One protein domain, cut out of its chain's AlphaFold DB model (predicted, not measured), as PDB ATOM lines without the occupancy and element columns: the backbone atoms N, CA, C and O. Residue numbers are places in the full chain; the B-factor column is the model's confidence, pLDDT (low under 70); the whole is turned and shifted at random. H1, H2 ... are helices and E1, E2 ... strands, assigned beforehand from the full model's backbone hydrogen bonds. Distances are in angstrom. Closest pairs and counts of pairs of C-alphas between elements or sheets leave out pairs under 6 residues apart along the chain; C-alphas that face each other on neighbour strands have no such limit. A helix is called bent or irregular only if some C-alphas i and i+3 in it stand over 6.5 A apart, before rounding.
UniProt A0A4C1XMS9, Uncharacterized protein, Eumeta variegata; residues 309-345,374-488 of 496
ATOM      1  N   GLN A 309      92.833  -5.424  82.172       80.75
ATOM      2  CA  GLN A 309      92.432  -5.891  80.843       80.75
ATOM      3  C   GLN A 309      90.975  -6.371  80.825       80.75
ATOM      4  O   GLN A 309      90.203  -5.995  79.951       80.75
ATOM      5  N   TYR A 310      90.557  -7.158  81.817       84.75
ATOM      6  CA  TYR A 310      89.175  -7.644  81.882       84.75
ATOM      7  C   TYR A 310      88.166  -6.512  82.100       84.75
ATOM      8  O   TYR A 310      87.092  -6.523  81.503       84.75
ATOM      9  N   PHE A 311      88.523  -5.519  82.921       86.81
ATOM     10  CA  PHE A 311      87.664  -4.374  83.216       86.81
ATOM     11  C   PHE A 311      87.480  -3.462  81.995       86.81
ATOM     12  O   PHE A 311      86.352  -3.091  81.665       86.81
ATOM     13  N   SER A 312      88.569  -3.141  81.290       84.00
ATOM     14  CA  SER A 312      88.516  -2.336  80.061       84.00
ATOM     15  C   SER A 312      87.724  -3.047  78.961       84.00
ATOM     16  O   SER A 312      86.795  -2.466  78.405       84.00
ATOM     17  N   VAL A 313      87.982  -4.340  78.726       85.94
ATOM     18  CA  VAL A 313      87.238  -5.145  77.743       85.94
ATOM     19  C   VAL A 313      85.748  -5.220  78.084       85.94
ATOM     20  O   VAL A 313      84.916  -5.100  77.186       85.94
ATOM     21  N   ALA A 314      85.384  -5.395  79.357       89.38
ATOM     22  CA  ALA A 314      83.983  -5.402  79.777       89.38
ATOM     23  C   ALA A 314      83.306  -4.034  79.580       89.38
ATOM     24  O   ALA A 314      82.146  -3.977  79.164       89.38
ATOM     25  N   SER A 315      84.032  -2.941  79.833       89.94
ATOM     26  CA  SER A 315      83.539  -1.568  79.653       89.94
ATOM     27  C   SER A 315      83.278  -1.257  78.178       89.94
ATOM     28  O   SER A 315      82.195  -0.788  77.833       89.94
ATOM     29  N   ILE A 316      84.224  -1.603  77.299       89.88
ATOM     30  CA  ILE A 316      84.087  -1.440  75.846       89.88
ATOM     31  C   ILE A 316      82.924  -2.281  75.326       89.88
ATOM     32  O   ILE A 316      82.049  -1.745  74.659       89.88
ATOM     33  N   ARG A 317      82.835  -3.561  75.714       91.19
ATOM     34  CA  ARG A 317      81.704  -4.425  75.330       91.19
ATOM     35  C   ARG A 317      80.359  -3.877  75.791       91.19
ATOM     36  O   ARG A 317      79.368  -4.003  75.086       91.19
ATOM     37  N   SER A 318      80.310  -3.257  76.968       92.62
ATOM     38  CA  SER A 318      79.085  -2.622  77.461       92.62
ATOM     39  C   SER A 318      78.690  -1.417  76.601       92.62
ATOM     40  O   SER A 318      77.510  -1.248  76.301       92.62
ATOM     41  N   LEU A 319      79.662  -0.614  76.160       92.94
ATOM     42  CA  LEU A 319      79.432   0.503  75.238       92.94
ATOM     43  C   LEU A 319      79.049   0.025  73.831       92.94
ATOM     44  O   LEU A 319      78.148   0.604  73.235       92.94
ATOM     45  N   GLU A 320      79.655  -1.054  73.331       92.56
ATOM     46  CA  GLU A 320      79.266  -1.711  72.074       92.56
ATOM     47  C   GLU A 320      77.805  -2.195  72.144       92.56
ATOM     48  O   GLU A 320      77.013  -1.945  71.234       92.56
ATOM     49  N   THR A 321      77.397  -2.793  73.269       93.00
ATOM     50  CA  THR A 321      75.998  -3.174  73.521       93.00
ATOM     51  C   THR A 321      75.065  -1.960  73.545       93.00
ATOM     52  O   THR A 321      73.994  -2.010  72.943       93.00
ATOM     53  N   ILE A 322      75.446  -0.856  74.199       92.31
ATOM     54  CA  ILE A 322      74.648   0.385  74.203       92.31
ATOM     55  C   ILE A 322      74.519   0.949  72.783       92.31
ATOM     56  O   ILE A 322      73.416   1.306  72.368       92.31
ATOM     57  N   ALA A 323      75.617   0.977  72.024       92.62
ATOM     58  CA  ALA A 323      75.630   1.436  70.641       92.62
ATOM     59  C   ALA A 323      74.672   0.615  69.768       92.62
ATOM     60  O   ALA A 323      73.859   1.170  69.030       92.62
ATOM     61  N   SER A 324      74.707  -0.706  69.932       93.06
ATOM     62  CA  SER A 324      73.800  -1.644  69.273       93.06
ATOM     63  C   SER A 324      72.324  -1.426  69.650       93.06
ATOM     64  O   SER A 324      71.449  -1.488  68.785       93.06
ATOM     65  N   VAL A 325      72.020  -1.138  70.923       92.44
ATOM     66  CA  VAL A 325      70.640  -0.882  71.388       92.44
ATOM     67  C   VAL A 325      70.071   0.417  70.814       92.44
ATOM     68  O   VAL A 325      68.905   0.453  70.425       92.44
ATOM     69  N   LEU A 326      70.875   1.479  70.771       90.94
ATOM     70  CA  LEU A 326      70.463   2.793  70.268       90.94
ATOM     71  C   LEU A 326      70.419   2.855  68.731       90.94
ATOM     72  O   LEU A 326      69.661   3.646  68.162       90.94
ATOM     73  N   GLY A 327      71.204   2.002  68.072       89.81
ATOM     74  CA  GLY A 327      71.210   1.809  66.631       89.81
ATOM     75  C   GLY A 327      72.033   2.842  65.846       89.81
ATOM     76  O   GLY A 327      72.458   3.874  66.375       89.81
ATOM     77  N   PRO A 328      72.234   2.588  64.538       90.25
ATOM     78  CA  PRO A 328      73.134   3.377  63.693       90.25
ATOM     79  C   PRO A 328      72.719   4.835  63.514       90.25
ATOM     80  O   PRO A 328      73.580   5.668  63.268       90.25
ATOM     81  N   ASN A 329      71.434   5.167  63.641       89.75
ATOM     82  CA  ASN A 329      70.925   6.534  63.462       89.75
ATOM     83  C   ASN A 329      71.016   7.388  64.736       89.75
ATOM     84  O   ASN A 329      70.536   8.513  64.750       89.75
ATOM     85  N   SER A 330      71.559   6.858  65.828       90.88
ATOM     86  CA  SER A 330      71.616   7.585  67.102       90.88
ATOM     87  C   SER A 330      73.036   7.695  67.644       90.88
ATOM     88  O   SER A 330      73.314   8.597  68.430       90.88
ATOM     89  N   VAL A 331      73.935   6.792  67.231       93.44
ATOM     90  CA  VAL A 331      75.268   6.641  67.826       93.44
ATOM     91  C   VAL A 331      76.370   6.789  66.790       93.44
ATOM     92  O   VAL A 331      76.347   6.141  65.744       93.44
ATOM     93  N   THR A 332      77.370   7.597  67.132       94.00
ATOM     94  CA  THR A 332      78.686   7.603  66.491       94.00
ATOM     95  C   THR A 332      79.669   6.887  67.403       94.00
ATOM     96  O   THR A 332      79.826   7.280  68.559       94.00
ATOM     97  N   PHE A 333      80.338   5.856  66.893       94.00
ATOM     98  CA  PHE A 333      81.393   5.151  67.616       94.00
ATOM     99  C   PHE A 333      82.725   5.401  66.908       94.00
ATOM    100  O   PHE A 333      82.886   5.051  65.740       94.00
ATOM    101  N   LEU A 334      83.669   6.015  67.614       93.00
ATOM    102  CA  LEU A 334      84.980   6.406  67.115       93.00
ATOM    103  C   LEU A 334      86.076   5.705  67.922       93.00
ATOM    104  O   LEU A 334      86.071   5.738  69.149       93.00
ATOM    105  N   SER A 335      87.027   5.094  67.232       91.38
ATOM    106  CA  SER A 335      88.281   4.621  67.805       91.38
ATOM    107  C   SER A 335      89.381   5.614  67.456       91.38
ATOM    108  O   SER A 335      89.587   5.915  66.282       91.38
ATOM    109  N   GLN A 336      90.084   6.105  68.465       89.94
ATOM    110  CA  GLN A 336      91.183   7.050  68.346       89.94
ATOM    111  C   GLN A 336      92.458   6.414  68.905       89.94
ATOM    112  O   GLN A 336      92.399   5.719  69.918       89.94
ATOM    113  N   ASP A 337      93.582   6.597  68.216       85.62
ATOM    114  CA  ASP A 337      94.861   6.033  68.637       85.62
ATOM    115  C   ASP A 337      96.057   6.799  68.059       85.62
ATOM    116  O   ASP A 337      96.101   7.095  66.859       85.62
ATOM    117  N   ASP A 338      97.065   7.054  68.886       83.31
ATOM    118  CA  ASP A 338      98.335   7.640  68.470       83.31
ATOM    119  C   ASP A 338      99.342   6.527  68.160       83.31
ATOM    120  O   ASP A 338      99.878   5.848  69.037       83.31
ATOM    121  N   LYS A 339      99.662   6.348  66.879       82.75
ATOM    122  CA  LYS A 339     100.585   5.296  66.453       82.75
ATOM    123  C   LYS A 339     102.045   5.640  66.717       82.75
ATOM    124  O   LYS A 339     102.447   6.784  66.946       82.75
ATOM    125  N   ALA A 340     102.871   4.594  66.651       78.69
ATOM    126  CA  ALA A 340     104.304   4.677  66.877       78.69
ATOM    127  C   ALA A 340     104.944   5.835  66.094       78.69
ATOM    128  O   ALA A 340     104.780   5.980  64.881       78.69
ATOM    129  N   ARG A 341     105.715   6.659  66.811       80.31
ATOM    130  CA  ARG A 341     106.367   7.835  66.231       80.31
ATOM    131  C   ARG A 341     107.424   7.409  65.214       80.31
ATOM    132  O   ARG A 341     108.382   6.723  65.572       80.31
ATOM    133  N   VAL A 342     107.303   7.892  63.985       79.88
ATOM    134  CA  VAL A 342     108.199   7.568  62.871       79.88
ATOM    135  C   VAL A 342     109.308   8.620  62.788       79.88
ATOM    136  O   VAL A 342     109.025   9.769  62.452       79.88
ATOM    137  N   PRO A 343     110.571   8.300  63.107       74.50
ATOM    138  CA  PRO A 343     111.661   9.258  62.969       74.50
ATOM    139  C   PRO A 343     111.930   9.587  61.497       74.50
ATOM    140  O   PRO A 343     111.994   8.695  60.656       74.50
ATOM    141  N   ILE A 344     112.109  10.873  61.198       68.62
ATOM    142  CA  ILE A 344     112.444  11.368  59.860       68.62
ATOM    143  C   ILE A 344     113.942  11.653  59.819       68.62
ATOM    144  O   ILE A 344     114.488  12.242  60.751       68.62
ATOM    145  N   GLY A 345     114.605  11.255  58.738       60.69
ATOM    146  CA  GLY A 345     116.025  11.534  58.524       60.69
ATOM    147  C   GLY A 345     116.975  10.502  59.127       60.69
ATOM    148  O   GLY A 345     118.154  10.539  58.802       60.69
ATOM    149  N   SER A 374     115.611  14.535  68.556       58.34
ATOM    150  CA  SER A 374     114.590  13.582  69.031       58.34
ATOM    151  C   SER A 374     113.135  13.973  68.706       58.34
ATOM    152  O   SER A 374     112.245  13.122  68.764       58.34
ATOM    153  N   ARG A 375     112.895  15.244  68.345       59.25
ATOM    154  CA  ARG A 375     111.604  15.821  67.936       59.25
ATOM    155  C   ARG A 375     111.322  15.778  66.426       59.25
ATOM    156  O   ARG A 375     110.212  16.109  66.025       59.25
ATOM    157  N   HIS A 376     112.270  15.363  65.587       72.88
ATOM    158  CA  HIS A 376     112.073  15.175  64.142       72.88
ATOM    159  C   HIS A 376     111.418  13.808  63.881       72.88
ATOM    160  O   HIS A 376     111.999  12.906  63.282       72.88
ATOM    161  N   LYS A 377     110.205  13.634  64.410       82.62
ATOM    162  CA  LYS A 377     109.391  12.426  64.252       82.62
ATOM    163  C   LYS A 377     108.013  12.805  63.725       82.62
ATOM    164  O   LYS A 377     107.472  13.826  64.145       82.62
ATOM    165  N   LEU A 378     107.451  11.986  62.845       85.44
ATOM    166  CA  LEU A 378     106.034  12.015  62.518       85.44
ATOM    167  C   LEU A 378     105.259  11.231  63.571       85.44
ATOM    168  O   LEU A 378     105.685  10.157  63.990       85.44
ATOM    169  N   ILE A 379     104.136  11.781  63.998       85.88
ATOM    170  CA  ILE A 379     103.172  11.143  64.884       85.88
ATOM    171  C   ILE A 379     101.920  10.918  64.030       85.88
ATOM    172  O   ILE A 379     101.287  11.897  63.638       85.88
ATOM    173  N   PRO A 380     101.618   9.678  63.626       88.94
ATOM    174  CA  PRO A 380     100.354   9.374  62.978       88.94
ATOM    175  C   PRO A 380      99.265   9.217  64.044       88.94
ATOM    176  O   PRO A 380      99.278   8.236  64.780       88.94
ATOM    177  N   SER A 381      98.324  10.157  64.098       89.75
ATOM    178  CA  SER A 381      97.098  10.037  64.898       89.75
ATOM    179  C   SER A 381      96.006   9.426  64.024       89.75
ATOM    180  O   SER A 381      95.710   9.937  62.941       89.75
ATOM    181  N   VAL A 382      95.443   8.301  64.452       90.06
ATOM    182  CA  VAL A 382      94.497   7.490  63.682       90.06
ATOM    183  C   VAL A 382      93.106   7.603  64.292       90.06
ATOM    184  O   VAL A 382      92.925   7.449  65.494       90.06
ATOM    185  N   TYR A 383      92.120   7.821  63.430       91.56
ATOM    186  CA  TYR A 383      90.709   7.943  63.767       91.56
ATOM    187  C   TYR A 383      89.909   6.982  62.898       91.56
ATOM    188  O   TYR A 383      89.719   7.228  61.709       91.56
ATOM    189  N   ALA A 384      89.449   5.879  63.473       91.50
ATOM    190  CA  ALA A 384      88.660   4.871  62.778       91.50
ATOM    191  C   ALA A 384      87.217   4.907  63.281       91.50
ATOM    192  O   ALA A 384      86.965   4.739  64.475       91.50
ATOM    193  N   LEU A 385      86.256   5.117  62.386       91.88
ATOM    194  CA  LEU A 385      84.848   4.982  62.748       91.88
ATOM    195  C   LEU A 385      84.436   3.510  62.770       91.88
ATOM    196  O   LEU A 385      84.739   2.749  61.853       91.88
ATOM    197  N   CYS A 386      83.686   3.129  63.798       90.31
ATOM    198  CA  CYS A 386      83.085   1.808  63.886       90.31
ATOM    199  C   CYS A 386      81.653   1.860  63.337       90.31
ATOM    200  O   CYS A 386      80.819   2.654  63.777       90.31
ATOM    201  N   GLU A 387      81.361   1.004  62.363       90.38
ATOM    202  CA  GLU A 387      80.027   0.842  61.797       90.38
ATOM    203  C   GLU A 387      79.142   0.053  62.767       90.38
ATOM    204  O   GLU A 387      79.486  -1.052  63.182       90.38
ATOM    205  N   VAL A 388      77.981   0.613  63.110       89.56
ATOM    206  CA  VAL A 388      76.953  -0.079  63.895       89.56
ATOM    207  C   VAL A 388      75.968  -0.728  62.929       89.56
ATOM    208  O   VAL A 388      75.262  -0.036  62.194       89.56
ATOM    209  N   LYS A 389      75.899  -2.056  62.918       88.44
ATOM    210  CA  LYS A 389      74.982  -2.785  62.040       88.44
ATOM    211  C   LYS A 389      73.522  -2.587  62.460       88.44
ATOM    212  O   LYS A 389      73.205  -2.632  63.652       88.44
ATOM    213  N   PRO A 390      72.599  -2.402  61.499       84.00
ATOM    214  CA  PRO A 390      71.175  -2.378  61.799       84.00
ATOM    215  C   PRO A 390      70.678  -3.773  62.212       84.00
ATOM    216  O   PRO A 390      71.205  -4.788  61.769       84.00
ATOM    217  N   ASN A 391      69.604  -3.820  63.007       82.00
ATOM    218  CA  ASN A 391      68.862  -5.041  63.374       82.00
ATOM    219  C   ASN A 391      69.610  -6.088  64.225       82.00
ATOM    220  O   ASN A 391      69.113  -7.199  64.395       82.00
ATOM    221  N   GLU A 392      70.744  -5.738  64.832       82.50
ATOM    222  CA  GLU A 392      71.502  -6.618  65.736       82.50
ATOM    223  C   GLU A 392      71.454  -6.130  67.197       82.50
ATOM    224  O   GLU A 392      72.471  -6.069  67.880       82.50
ATOM    225  N   MET A 393      70.258  -5.765  67.677       83.88
ATOM    226  CA  MET A 393      70.034  -5.098  68.970       83.88
ATOM    227  C   MET A 393      70.611  -5.868  70.172       83.88
ATOM    228  O   MET A 393      70.334  -7.051  70.369       83.88
ATOM    229  N   GLY A 394      71.350  -5.158  71.028       83.31
ATOM    230  CA  GLY A 394      71.897  -5.677  72.284       83.31
ATOM    231  C   GLY A 394      73.106  -6.601  72.126       83.31
ATOM    232  O   GLY A 394      73.595  -7.118  73.130       83.31
ATOM    233  N   ARG A 395      73.590  -6.814  70.897       87.75
ATOM    234  CA  ARG A 395      74.786  -7.613  70.619       87.75
ATOM    235  C   ARG A 395      75.998  -6.702  70.424       87.75
ATOM    236  O   ARG A 395      75.943  -5.840  69.546       87.75
ATOM    237  N   PRO A 396      77.089  -6.878  71.189       84.69
ATOM    238  CA  PRO A 396      78.300  -6.083  71.002       84.69
ATOM    239  C   PRO A 396      78.950  -6.334  69.632       84.69
ATOM    240  O   PRO A 396      79.545  -5.426  69.063       84.69
ATOM    241  N   GLU A 397      78.764  -7.523  69.043       87.06
ATOM    242  CA  GLU A 397      79.294  -7.880  67.717       87.06
ATOM    243  C   GLU A 397      78.692  -7.056  66.562       87.06
ATOM    244  O   GLU A 397      79.212  -7.087  65.444       87.06
ATOM    245  N   ALA A 398      77.618  -6.307  66.829       86.25
ATOM    246  CA  ALA A 398      77.007  -5.395  65.870       86.25
ATOM    247  C   ALA A 398      77.894  -4.184  65.552       86.25
ATOM    248  O   ALA A 398      77.704  -3.553  64.514       86.25
ATOM    249  N   VAL A 399      78.839  -3.839  66.433       86.81
ATOM    250  CA  VAL A 399      79.793  -2.745  66.224       86.81
ATOM    251  C   VAL A 399      81.044  -3.309  65.553       86.81
ATOM    252  O   VAL A 399      81.820  -4.033  66.173       86.81
ATOM    253  N   SER A 400      81.248  -2.994  64.273       85.88
ATOM    254  CA  SER A 400      82.393  -3.470  63.489       85.88
ATOM    255  C   SER A 400      83.347  -2.343  63.103       85.88
ATOM    256  O   SER A 400      82.925  -1.228  62.818       85.88
ATOM    257  N   TYR A 401      84.641  -2.641  62.987       78.25
ATOM    258  CA  TYR A 401      85.696  -1.692  62.584       78.25
ATOM    259  C   TYR A 401      85.729  -1.431  61.061       78.25
ATOM    260  O   TYR A 401      86.779  -1.187  60.481       78.25
ATOM    261  N   SER A 402      84.576  -1.527  60.397       84.31
ATOM    262  CA  SER A 402      84.436  -1.463  58.934       84.31
ATOM    263  C   SER A 402      84.226  -0.043  58.395       84.31
ATOM    264  O   SER A 402      83.982   0.123  57.201       84.31
ATOM    265  N   GLY A 403      84.234   0.972  59.262       85.00
ATOM    266  CA  GLY A 403      84.008   2.356  58.862       85.00
ATOM    267  C   GLY A 403      85.253   3.023  58.265       85.00
ATOM    268  O   GLY A 403      86.328   2.425  58.195       85.00
ATOM    269  N   PRO A 404      85.113   4.272  57.792       90.50
ATOM    270  CA  PRO A 404      86.222   5.025  57.228       90.50
ATOM    271  C   PRO A 404      87.255   5.384  58.304       90.50
ATOM    272  O   PRO A 404      86.914   5.655  59.459       90.50
ATOM    273  N   THR A 405      88.518   5.442  57.879       92.12
ATOM    274  CA  THR A 405      89.657   5.799  58.730       92.12
ATOM    275  C   THR A 405      90.301   7.082  58.231       92.12
ATOM    276  O   THR A 405      90.597   7.222  57.045       92.12
ATOM    277  N   TYR A 406      90.535   8.015  59.144       92.00
ATOM    278  CA  TYR A 406      91.272   9.249  58.919       92.00
ATOM    279  C   TYR A 406      92.590   9.181  59.684       92.00
ATOM    280  O   TYR A 406      92.640   8.701  60.813       92.00
ATOM    281  N   ILE A 407      93.670   9.633  59.052       91.94
ATOM    282  CA  ILE A 407      95.007   9.623  59.643       91.94
ATOM    283  C   ILE A 407      95.566  11.038  59.556       91.94
ATOM    284  O   ILE A 407      95.860  11.524  58.462       91.94
ATOM    285  N   ALA A 408      95.748  11.681  60.705       90.88
ATOM    286  CA  ALA A 408      96.423  12.963  60.807       90.88
ATOM    287  C   ALA A 408      97.921  12.733  61.027       90.88
ATOM    288  O   ALA A 408      98.349  12.192  62.047       90.88
ATOM    289  N   ILE A 409      98.744  13.149  60.063       89.69
ATOM    290  CA  ILE A 409     100.204  13.044  60.163       89.69
ATOM    291  C   ILE A 409     100.754  14.340  60.753       89.69
ATOM    292  O   ILE A 409     100.695  15.403  60.139       89.69
ATOM    293  N   ARG A 410     101.328  14.235  61.948       87.38
ATOM    294  CA  ARG A 410     101.756  15.371  62.767       87.38
ATOM    295  C   ARG A 410     103.267  15.422  62.914       87.38
ATOM    296  O   ARG A 410     103.915  14.402  63.117       87.38
ATOM    297  N   SER A 411     103.857  16.615  62.851       85.31
ATOM    298  CA  SER A 411     105.278  16.794  63.166       85.31
ATOM    299  C   SER A 411     105.456  16.945  64.672       85.31
ATOM    300  O   SER A 411     105.005  17.931  65.247       85.31
ATOM    301  N   GLY A 412     106.208  16.050  65.314       79.75
ATOM    302  CA  GLY A 412     106.486  16.114  66.754       79.75
ATOM    303  C   GLY A 412     107.188  17.400  67.220       79.75
ATOM    304  O   GLY A 412     107.231  17.664  68.420       79.75
ATOM    305  N   LYS A 413     107.728  18.205  66.295       80.56
ATOM    306  CA  LYS A 413     108.334  19.513  66.576       80.56
ATOM    307  C   LYS A 413     107.369  20.680  66.375       80.56
ATOM    308  O   LYS A 413     107.374  21.594  67.192       80.56
ATOM    309  N   HIS A 414     106.604  20.670  65.284       81.00
ATOM    310  CA  HIS A 414     105.822  21.831  64.835       81.00
ATOM    311  C   HIS A 414     104.324  21.719  65.127       81.00
ATOM    312  O   HIS A 414     103.649  22.734  65.229       81.00
ATOM    313  N   SER A 415     103.810  20.500  65.263       80.00
ATOM    314  CA  SER A 415     102.393  20.212  65.457       80.00
ATOM    315  C   SER A 415     102.280  18.908  66.238       80.00
ATOM    316  O   SER A 415     102.043  17.856  65.656       80.00
ATOM    317  N   SER A 416     102.561  18.953  67.540       81.06
ATOM    318  CA  SER A 416     102.548  17.767  68.403       81.06
ATOM    319  C   SER A 416     101.132  17.272  68.687       81.06
ATOM    320  O   SER A 416     100.196  18.070  68.717       81.06
ATOM    321  N   SER A 417     101.008  15.984  69.005       84.75
ATOM    322  CA  SER A 417      99.768  15.421  69.537       84.75
ATOM    323  C   SER A 417      99.453  16.001  70.918       84.75
ATOM    324  O   SER A 417     100.330  16.123  71.779       84.75
ATOM    325  N   THR A 418      98.242  16.535  71.048       88.75
ATOM    326  CA  THR A 418      97.710  17.236  72.222       88.75
ATOM    327  C   THR A 418      96.186  17.126  72.233       88.75
ATOM    328  O   THR A 418      95.560  17.067  71.174       88.75
ATOM    329  N   ALA A 419      95.563  17.247  73.408       89.56
ATOM    330  CA  ALA A 419      94.102  17.227  73.529       89.56
ATOM    331  C   ALA A 419      93.395  18.230  72.588       89.56
ATOM    332  O   ALA A 419      92.391  17.892  71.973       89.56
ATOM    333  N   THR A 420      93.945  19.441  72.417       91.38
ATOM    334  CA  THR A 420      93.389  20.460  71.504       91.38
ATOM    335  C   THR A 420      93.458  20.027  70.051       91.38
ATOM    336  O   THR A 420      92.492  20.161  69.312       91.38
ATOM    337  N   SER A 421      94.597  19.483  69.639       91.25
ATOM    338  CA  SER A 421      94.752  19.002  68.274       91.25
ATOM    339  C   SER A 421      93.847  17.797  67.990       91.25
ATOM    340  O   SER A 421      93.350  17.677  66.880       91.25
ATOM    341  N   HIS A 422      93.583  16.920  68.965       90.50
ATOM    342  CA  HIS A 422      92.616  15.837  68.767       90.50
ATOM    343  C   HIS A 422      91.174  16.347  68.682       90.50
ATOM    344  O   HIS A 422      90.374  15.784  67.939       90.50
ATOM    345  N   ALA A 423      90.856  17.425  69.401       91.94
ATOM    346  CA  ALA A 423      89.556  18.071  69.303       91.94
ATOM    347  C   ALA A 423      89.326  18.691  67.913       91.94
ATOM    348  O   ALA A 423      88.319  18.416  67.270       91.94
ATOM    349  N   GLN A 424      90.325  19.409  67.391       92.31
ATOM    350  CA  GLN A 424      90.292  19.959  66.030       92.31
ATOM    351  C   GLN A 424      90.182  18.876  64.949       92.31
ATOM    352  O   GLN A 424      89.515  19.071  63.931       92.31
ATOM    353  N   ASP A 425      90.822  17.724  65.151       92.38
ATOM    354  CA  ASP A 425      90.680  16.599  64.228       92.38
ATOM    355  C   ASP A 425      89.250  16.055  64.243       92.38
ATOM    356  O   ASP A 425      88.709  15.790  63.173       92.38
ATOM    357  N   LEU A 426      88.594  15.962  65.408       91.19
ATOM    358  CA  LEU A 426      87.181  15.573  65.487       91.19
ATOM    359  C   LEU A 426      86.277  16.553  64.722       91.19
ATOM    360  O   LEU A 426      85.414  16.113  63.960       91.19
ATOM    361  N   ASP A 427      86.514  17.858  64.857       92.19
ATOM    362  CA  ASP A 427      85.817  18.880  64.067       92.19
ATOM    363  C   ASP A 427      86.053  18.680  62.568       92.19
ATOM    364  O   ASP A 427      85.132  18.764  61.753       92.19
ATOM    365  N   THR A 428      87.284  18.332  62.192       91.94
ATOM    366  CA  THR A 428      87.637  18.032  60.804       91.94
ATOM    367  C   THR A 428      86.863  16.813  60.295       91.94
ATOM    368  O   THR A 428      86.280  16.883  59.212       91.94
ATOM    369  N   LEU A 429      86.746  15.731  61.077       91.06
ATOM    370  CA  LEU A 429      85.966  14.538  60.705       91.06
ATOM    371  C   LEU A 429      84.503  14.869  60.384       91.06
ATOM    372  O   LEU A 429      83.915  14.263  59.489       91.06
ATOM    373  N   LEU A 430      83.918  15.853  61.069       86.19
ATOM    374  CA  LEU A 430      82.536  16.293  60.849       86.19
ATOM    375  C   LEU A 430      82.329  17.037  59.524       86.19
ATOM    376  O   LEU A 430      81.202  17.088  59.005       86.19
ATOM    377  N   THR A 431      83.402  17.610  58.978       88.00
ATOM    378  CA  THR A 431      83.394  18.301  57.681       88.00
ATOM    379  C   THR A 431      83.599  17.352  56.501       88.00
ATOM    380  O   THR A 431      83.120  17.641  55.406       88.00
ATOM    381  N   ILE A 432      84.253  16.203  56.708       91.38
ATOM    382  CA  ILE A 432      84.578  15.265  55.628       91.38
ATOM    383  C   ILE A 432      83.321  14.510  55.171       91.38
ATOM    384  O   ILE A 432      82.659  13.810  55.941       91.38
ATOM    385  N   GLU A 433      83.024  14.580  53.873       87.69
ATOM    386  CA  GLU A 433      81.839  13.954  53.275       87.69
ATOM    387  C   GLU A 433      81.818  12.428  53.455       87.69
ATOM    388  O   GLU A 433      80.778  11.860  53.786       87.69
ATOM    389  N   SER A 434      82.971  11.758  53.351       87.81
ATOM    390  CA  SER A 434      83.095  10.305  53.556       87.81
ATOM    391  C   SER A 434      82.682   9.843  54.961       87.81
ATOM    392  O   SER A 434      82.304   8.687  55.139       87.81
ATOM    393  N   PHE A 435      82.722  10.740  55.950       89.25
ATOM    394  CA  PHE A 435      82.361  10.472  57.344       89.25
ATOM    395  C   PHE A 435      80.904  10.854  57.650       89.25
ATOM    396  O   PHE A 435      80.329  10.377  58.631       89.25
ATOM    397  N   SER A 436      80.269  11.655  56.785       88.50
ATOM    398  CA  SER A 436      78.922  12.200  56.996       88.50
ATOM    399  C   SER A 436      77.874  11.122  57.295       88.50
ATOM    400  O   SER A 436      77.145  11.252  58.272       88.50
ATOM    401  N   LYS A 437      77.858  10.010  56.545       86.50
ATOM    402  CA  LYS A 437      76.924   8.881  56.741       86.50
ATOM    403  C   LYS A 437      77.000   8.273  58.149       86.50
ATOM    404  O   LYS A 437      76.017   7.744  58.670       86.50
ATOM    405  N   PHE A 438      78.180   8.308  58.756       87.88
ATOM    406  CA  PHE A 438      78.449   7.642  60.023       87.88
ATOM    407  C   PHE A 438      78.324   8.575  61.223       87.88
ATOM    408  O   PHE A 438      77.980   8.089  62.296       87.88
ATOM    409  N   ILE A 439      78.538   9.881  61.046       90.38
ATOM    410  CA  ILE A 439      78.463  10.852  62.145       90.38
ATOM    411  C   ILE A 439      77.154  11.649  62.138       90.38
ATOM    412  O   ILE A 439      76.673  12.057  63.195       90.38
ATOM    413  N   LYS A 440      76.548  11.866  60.967       90.62
ATOM    414  CA  LYS A 440      75.313  12.641  60.820       90.62
ATOM    415  C   LYS A 440      74.093  11.738  60.667       90.62
ATOM    416  O   LYS A 440      74.175  10.609  60.184       90.62
ATOM    417  N   ASN A 441      72.957  12.264  61.097       86.50
ATOM    418  CA  ASN A 441      71.638  11.672  60.945       86.50
ATOM    419  C   ASN A 441      71.014  11.993  59.593       86.50
ATOM    420  O   ASN A 441      71.569  12.747  58.796       86.50
ATOM    421  N   ILE A 442      69.828  11.430  59.359       82.31
ATOM    422  CA  ILE A 442      69.008  11.685  58.166       82.31
ATOM    423  C   ILE A 442      68.772  13.197  57.988       82.31
ATOM    424  O   ILE A 442      68.843  13.706  56.874       82.31
ATOM    425  N   ASP A 443      68.620  13.932  59.093       83.94
ATOM    426  CA  ASP A 443      68.446  15.392  59.109       83.94
ATOM    427  C   ASP A 443      69.763  16.180  58.944       83.94
ATOM    428  O   ASP A 443      69.813  17.380  59.205       83.94
ATOM    429  N   SER A 444      70.865  15.516  58.573       84.31
ATOM    430  CA  SER A 444      72.213  16.096  58.435       84.31
ATOM    431  C   SER A 444      72.794  16.745  59.706       84.31
ATOM    432  O   SER A 444      73.835  17.399  59.647       84.31
ATOM    433  N   LYS A 445      72.168  16.529  60.869       88.44
ATOM    434  CA  LYS A 445      72.690  16.903  62.194       88.44
ATOM    435  C   LYS A 445      73.616  15.827  62.748       88.44
ATOM    436  O   LYS A 445      73.465  14.663  62.392       88.44
ATOM    437  N   VAL A 446      74.542  16.201  63.628       91.50
ATOM    438  CA  VAL A 446      75.400  15.241  64.341       91.50
ATOM    439  C   VAL A 446      74.535  14.296  65.179       91.50
ATOM    440  O   VAL A 446      73.518  14.703  65.737       91.50
ATOM    441  N   LYS A 447      74.906  13.014  65.217       93.44
ATOM    442  CA  LYS A 447      74.236  11.997  66.033       93.44
ATOM    443  C   LYS A 447      74.278  12.373  67.516       93.44
ATOM    444  O   LYS A 447      75.339  12.772  67.988       93.44
ATOM    445  N   PRO A 448      73.177  12.177  68.261       93.62
ATOM    446  CA  PRO A 448      73.064  12.641  69.644       93.62
ATOM    447  C   PRO A 448      74.018  11.939  70.617       93.62
ATOM    448  O   PRO A 448      74.340  12.496  71.663       93.62
ATOM    449  N   VAL A 449      74.477  10.722  70.315       94.94
ATOM    450  CA  VAL A 449      75.378   9.973  71.198       94.94
ATOM    451  C   VAL A 449      76.733   9.772  70.535       94.94
ATOM    452  O   VAL A 449      76.831   9.168  69.465       94.94
ATOM    453  N   LEU A 450      77.789  10.230  71.206       94.81
ATOM    454  CA  LEU A 450      79.176  10.065  70.780       94.81
ATOM    455  C   LEU A 450      79.919   9.133  71.742       94.81
ATOM    456  O   LEU A 450      79.958   9.369  72.949       94.81
ATOM    457  N   ILE A 451      80.530   8.081  71.204       95.06
ATOM    458  CA  ILE A 451      81.373   7.143  71.943       95.06
ATOM    459  C   ILE A 451      82.779   7.195  71.348       95.06
ATOM    460  O   ILE A 451      82.940   6.985  70.149       95.06
ATOM    461  N   ILE A 452      83.785   7.456  72.182       93.44
ATOM    462  CA  ILE A 452      85.200   7.491  71.807       93.44
ATOM    463  C   ILE A 452      85.949   6.427  72.609       93.44
ATOM    464  O   ILE A 452      85.905   6.424  73.840       93.44
ATOM    465  N   SER A 453      86.643   5.535  71.914       91.69
ATOM    466  CA  SER A 453      87.598   4.591  72.491       91.69
ATOM    467  C   SER A 453      89.018   5.071  72.209       91.69
ATOM    468  O   SER A 453      89.324   5.365  71.059       91.69
ATOM    469  N   SER A 454      89.860   5.161  73.238       88.88
ATOM    470  CA  SER A 454      91.247   5.648  73.161       88.88
ATOM    471  C   SER A 454      92.208   4.711  73.900       88.88
ATOM    472  O   SER A 454      91.789   3.956  74.780       88.88
ATOM    473  N   ASP A 455      93.501   4.746  73.581       79.25
ATOM    474  CA  ASP A 455      94.556   4.034  74.318       79.25
ATOM    475  C   ASP A 455      94.829   4.622  75.724       79.25
ATOM    476  O   ASP A 455      95.426   3.966  76.582       79.25
ATOM    477  N   GLY A 456      94.330   5.833  75.996       74.81
ATOM    478  CA  GLY A 456      94.494   6.527  77.268       74.81
ATOM    479  C   GLY A 456      95.823   7.266  77.432       74.81
ATOM    480  O   GLY A 456      96.213   7.527  78.581       74.81
ATOM    481  N   GLY A 457      96.484   7.632  76.329       81.00
ATOM    482  CA  GLY A 457      97.649   8.515  76.296       81.00
ATOM    483  C   GLY A 457      97.442   9.858  77.027       81.00
ATOM    484  O   GLY A 457      96.314  10.255  77.332       81.00
ATOM    485  N   PRO A 458      98.524  10.588  77.366       79.75
ATOM    486  CA  PRO A 458      98.473  11.807  78.186       79.75
ATOM    487  C   PRO A 458      97.558  12.920  77.641       79.75
ATOM    488  O   PRO A 458      97.114  13.800  78.379       79.75
ATOM    489  N   ASP A 459      97.303  12.899  76.347       83.56
ATOM    490  CA  ASP A 459      96.520  13.835  75.557       83.56
ATOM    491  C   ASP A 459      95.113  13.344  75.209       83.56
ATOM    492  O   ASP A 459      94.288  14.162  74.805       83.56
ATOM    493  N   GLU A 460      94.808  12.070  75.453       83.44
ATOM    494  CA  GLU A 460      93.508  11.455  75.158       83.44
ATOM    495  C   GLU A 460      92.785  10.946  76.416       83.44
ATOM    496  O   GLU A 460      91.581  10.686  76.408       83.44
ATOM    497  N   ASN A 461      93.496  10.835  77.542       87.38
ATOM    498  CA  ASN A 461      92.944  10.269  78.764       87.38
ATOM    499  C   ASN A 461      91.800  11.136  79.337       87.38
ATOM    500  O   ASN A 461      92.027  12.291  79.727       87.38
ATOM    501  N   PRO A 462      90.589  10.574  79.523       87.12
ATOM    502  CA  PRO A 462      89.413  11.302  79.987       87.12
ATOM    503  C   PRO A 462      89.514  11.761  81.445       87.12
ATOM    504  O   PRO A 462      88.661  12.508  81.913       87.12
ATOM    505  N   ARG A 463      90.548  11.346  82.193       87.75
ATOM    506  CA  ARG A 463      90.811  11.855  83.548       87.75
ATOM    507  C   ARG A 463      91.428  13.252  83.541       87.75
ATOM    508  O   ARG A 463      91.386  13.939  84.564       87.75
ATOM    509  N   TYR A 464      92.025  13.683  82.430       90.19
ATOM    510  CA  TYR A 464      92.689  14.978  82.371       90.19
ATOM    511  C   TYR A 464      91.719  16.110  82.054       90.19
ATOM    512  O   TYR A 464      90.924  16.053  81.121       90.19
ATOM    513  N   ARG A 465      91.859  17.210  82.806       91.75
ATOM    514  CA  ARG A 465      90.986  18.390  82.708       91.75
ATOM    515  C   ARG A 465      90.898  18.970  81.297       91.75
ATOM    516  O   ARG A 465      89.839  19.451  80.923       91.75
ATOM    517  N   LYS A 466      91.990  18.923  80.524       91.56
ATOM    518  CA  LYS A 466      92.015  19.430  79.142       91.56
ATOM    519  C   LYS A 466      91.124  18.605  78.211       91.56
ATOM    520  O   LYS A 466      90.393  19.187  77.425       91.56
ATOM    521  N   VAL A 467      91.153  17.278  78.340       90.75
ATOM    522  CA  VAL A 467      90.304  16.370  77.553       90.75
ATOM    523  C   VAL A 467      88.840  16.550  77.945       90.75
ATOM    524  O   VAL A 467      87.983  16.686  77.079       90.75
ATOM    525  N   ILE A 468      88.555  16.658  79.249       92.94
ATOM    526  CA  ILE A 468      87.200  16.926  79.754       92.94
ATOM    527  C   ILE A 468      86.667  18.269  79.233       92.94
ATOM    528  O   ILE A 468      85.511  18.345  78.833       92.94
ATOM    529  N   ALA A 469      87.490  19.322  79.221       94.88
ATOM    530  CA  ALA A 469      87.086  20.637  78.729       94.88
ATOM    531  C   ALA A 469      86.666  20.589  77.251       94.88
ATOM    532  O   ALA A 469      85.570  21.039  76.929       94.88
ATOM    533  N   HIS A 470      87.480  19.962  76.396       94.19
ATOM    534  CA  HIS A 470      87.160  19.773  74.976       94.19
ATOM    535  C   HIS A 470      85.929  18.884  74.766       94.19
ATOM    536  O   HIS A 470      85.086  19.175  73.926       94.19
ATOM    537  N   ALA A 471      85.752  17.840  75.581       93.44
ATOM    538  CA  ALA A 471      84.546  17.013  75.530       93.44
ATOM    539  C   ALA A 471      83.273  17.805  75.890       93.44
ATOM    540  O   ALA A 471      82.238  17.618  75.254       93.44
ATOM    541  N   ILE A 472      83.341  18.708  76.879       94.69
ATOM    542  CA  ILE A 472      82.228  19.600  77.248       94.69
ATOM    543  C   ILE A 472      81.943  20.615  76.136       94.69
ATOM    544  O   ILE A 472      80.781  20.940  75.890       94.69
ATOM    545  N   GLU A 473      82.983  21.131  75.482       94.88
ATOM    546  CA  GLU A 473      82.846  22.045  74.347       94.88
ATOM    547  C   GLU A 473      82.108  21.368  73.189       94.88
ATOM    548  O   GLU A 473      81.050  21.851  72.791       94.88
ATOM    549  N   HIS A 474      82.554  20.185  72.760       93.50
ATOM    550  CA  HIS A 474      81.869  19.404  71.726       93.50
ATOM    551  C   HIS A 474      80.448  18.996  72.121       93.50
ATOM    552  O   HIS A 474      79.549  19.035  71.283       93.50
ATOM    553  N   PHE A 475      80.223  18.638  73.390       94.75
ATOM    554  CA  PHE A 475      78.888  18.314  73.898       94.75
ATOM    555  C   PHE A 475      77.905  19.465  73.663       94.75
ATOM    556  O   PHE A 475      76.787  19.242  73.208       94.75
ATOM    557  N   LYS A 476      78.337  20.705  73.927       94.81
ATOM    558  CA  LYS A 476      77.518  21.906  73.718       94.81
ATOM    559  C   LYS A 476      77.426  22.306  72.249       94.81
ATOM    560  O   LYS A 476      76.355  22.692  71.797       94.81
ATOM    561  N   GLN A 477      78.540  22.252  71.525       93.25
ATOM    562  CA  GLN A 477      78.627  22.695  70.134       93.25
ATOM    563  C   GLN A 477      77.791  21.820  69.197       93.25
ATOM    564  O   GLN A 477      77.169  22.339  68.272       93.25
ATOM    565  N   TYR A 478      77.762  20.508  69.445       91.38
ATOM    566  CA  TYR A 478      77.064  19.537  68.602       91.38
ATOM    567  C   TYR A 478      75.713  19.082  69.152       91.38
ATOM    568  O   TYR A 478      75.105  18.201  68.548       91.38
ATOM    569  N   ASP A 479      75.234  19.698  70.240       92.88
ATOM    570  CA  ASP A 479      73.947  19.389  70.882       92.88
ATOM    571  C   ASP A 479      73.797  17.882  71.167       92.88
ATOM    572  O   ASP A 479      72.844  17.225  70.750       92.88
ATOM    573  N   LEU A 480      74.824  17.311  71.806       93.81
ATOM    574  CA  LEU A 480      74.873  15.882  72.111       93.81
ATOM    575  C   LEU A 480      74.021  15.579  73.349       93.81
ATOM    576  O   LEU A 480      74.070  16.299  74.341       93.81
ATOM    577  N   ASP A 481      73.311  14.453  73.335       94.69
ATOM    578  CA  ASP A 481      72.595  13.929  74.503       94.69
ATOM    579  C   ASP A 481      73.548  13.188  75.456       94.69
ATOM    580  O   ASP A 481      73.342  13.163  76.672       94.69
ATOM    581  N   ALA A 482      74.599  12.558  74.913       94.06
ATOM    582  CA  ALA A 482      75.596  11.842  75.702       94.06
ATOM    583  C   ALA A 482      76.959  11.746  75.000       94.06
ATOM    584  O   ALA A 482      77.046  11.478  73.802       94.06
ATOM    585  N   VAL A 483      78.030  11.877  75.788       94.38
ATOM    586  CA  VAL A 483      79.415  11.632  75.362       94.38
ATOM    587  C   VAL A 483      80.046  10.606  76.297       94.38
ATOM    588  O   VAL A 483      80.090  10.807  77.512       94.38
ATOM    589  N   PHE A 484      80.556   9.517  75.730       93.94
ATOM    590  CA  PHE A 484      81.292   8.480  76.447       93.94
ATOM    591  C   PHE A 484      82.719   8.416  75.917       93.94
ATOM    592  O   PHE A 484      82.921   8.211  74.727       93.94
ATOM    593  N   ILE A 485      83.710   8.557  76.796       92.19
ATOM    594  CA  ILE A 485      85.126   8.391  76.450       92.19
ATOM    595  C   ILE A 485      85.681   7.267  77.320       92.19
ATOM    596  O   ILE A 485      85.649   7.362  78.550       92.19
ATOM    597  N   VAL A 486      86.152   6.194  76.690       90.69
ATOM    598  CA  VAL A 486      86.695   5.010  77.361       90.69
ATOM    599  C   VAL A 486      88.154   4.807  76.978       90.69
ATOM    600  O   VAL A 486      88.539   5.009  75.831       90.69
ATOM    601  N   THR A 487      88.966   4.401  77.953       87.75
ATOM    602  CA  THR A 487      90.368   4.040  77.734       87.75
ATOM    603  C   THR A 487      90.530   2.529  77.699       87.75
ATOM    604  O   THR A 487      90.069   1.833  78.614       87.75
ATOM    605  N   ASN A 488      91.239   2.035  76.696       80.81
ATOM    606  CA  ASN A 488      91.712   0.662  76.631       80.81
ATOM    607  C   ASN A 488      92.707   0.395  77.770       80.81
ATOM    608  O   ASN A 488      93.297   1.317  78.341       80.81
TER     609      ASN A 488
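This is residues 309 to 345 and 374 to 488 of the 496 residues of an uncharacterized protein of Eumeta variegata (UniProt A0A4C1XMS9). A twisted sheet of five strands forms the middle of this domain, with helix H1 covering one face alone and H2, H3 and H4 packed on the other, in three layers. The longest axis runs roughly along E2, from the cut ends at Gly 345 and Ser 374 to the loop round Asn 391. The printed part has 152 residues, in the order H1 E1 E2 E3 H2 H3 E4 H4 E5; the sheet is mixed, in the order E3 E2 E1 E4 E5, and the class is mixed, helices and strands. The whole is compact, with a radius of gyration of the C-alphas of 15.5 A and spans of 50 by 37 by 29 A.

H1, residues 309 to 326, is on the sheet at a height of 9.1 A; it runs along E1, residues 331 to 338, at 10 degrees on the local plane. The closest C-alphas of these two are Ala 323 and Val 331, 5.9 A apart. E2, residues 377 to 388, is antiparallel to E1, with N 335 and O 384 at 2.8 A, within hydrogen-bond range. E3, residues 405 to 411, makes a hairpin with E2, with N 408 and O 381 at 2.8 A. H2, residues 419 to 431, is on the face opposite H1, height 9.9 A, slantwise to E2 at 50 degrees on the local plane. H3, residues 433 to 439, on the same face as H2, lies only just over E1, with 3 C-alphas; H2 and H3 touch only at the corner, and only just, with 3 pairs of C-alphas within 8 A, the closest being Leu 429 and Phe 435 at 6.4 A. E4, residues 449 to 454, is parallel to E1, with N 334 and O 451 at 2.8 A. E3, H2, H3 and E4 form a split strand-helix-strand unit, two strands running the same way with E2 and E1 between them; its crossover is right-handed. H4, residues 465 to 477, is on the same face as H2 and touches it at a shallow tilt of 24 degrees, the same way; the closest C-alphas, of Ala 419 and Val 467, are 5.6 A apart. H4 lies over E5, residues 482 to 487, which is parallel to E4, with N 452 and O 484 at 2.8 A; E4, H4 and E5 form a strand-helix-strand unit, two parallel neighbour strands with a helix between, its crossover right-handed. Each O i to N i+4 pair is within hydrogen-bond range in H1, H2 and H4; in H3 1 of 3 is, beside 3 of 4 O i to N i+3 pairs.

H1 begins at C-alpha 309, (92.432, -5.891, 80.843), and spans 25.9 A. E1 spans 23.1 A, E2 34.8 A, E3 19.6 A and H2 19.2 A. H3, 10.0 A long, is irregular, C-alphas 434 and 437 being 7.1 A apart. E4 spans 16.6 A, H4 18.1 A and E5 16.8 A, ending at C-alpha 487, (90.368, 4.040, 77.734).

The C-alphas farthest apart, of Gly 345 and Asn 391, are 50.2 A apart. Residues 346 to 373 are not printed, and C-alphas 345 and 374 stand 10.8 A apart across the cut. The link E2 to E3 is long, with 16 residues. Residues 344 to 345 and 374 to 375 have pLDDT under 70; the mean of the printed part is 87.8.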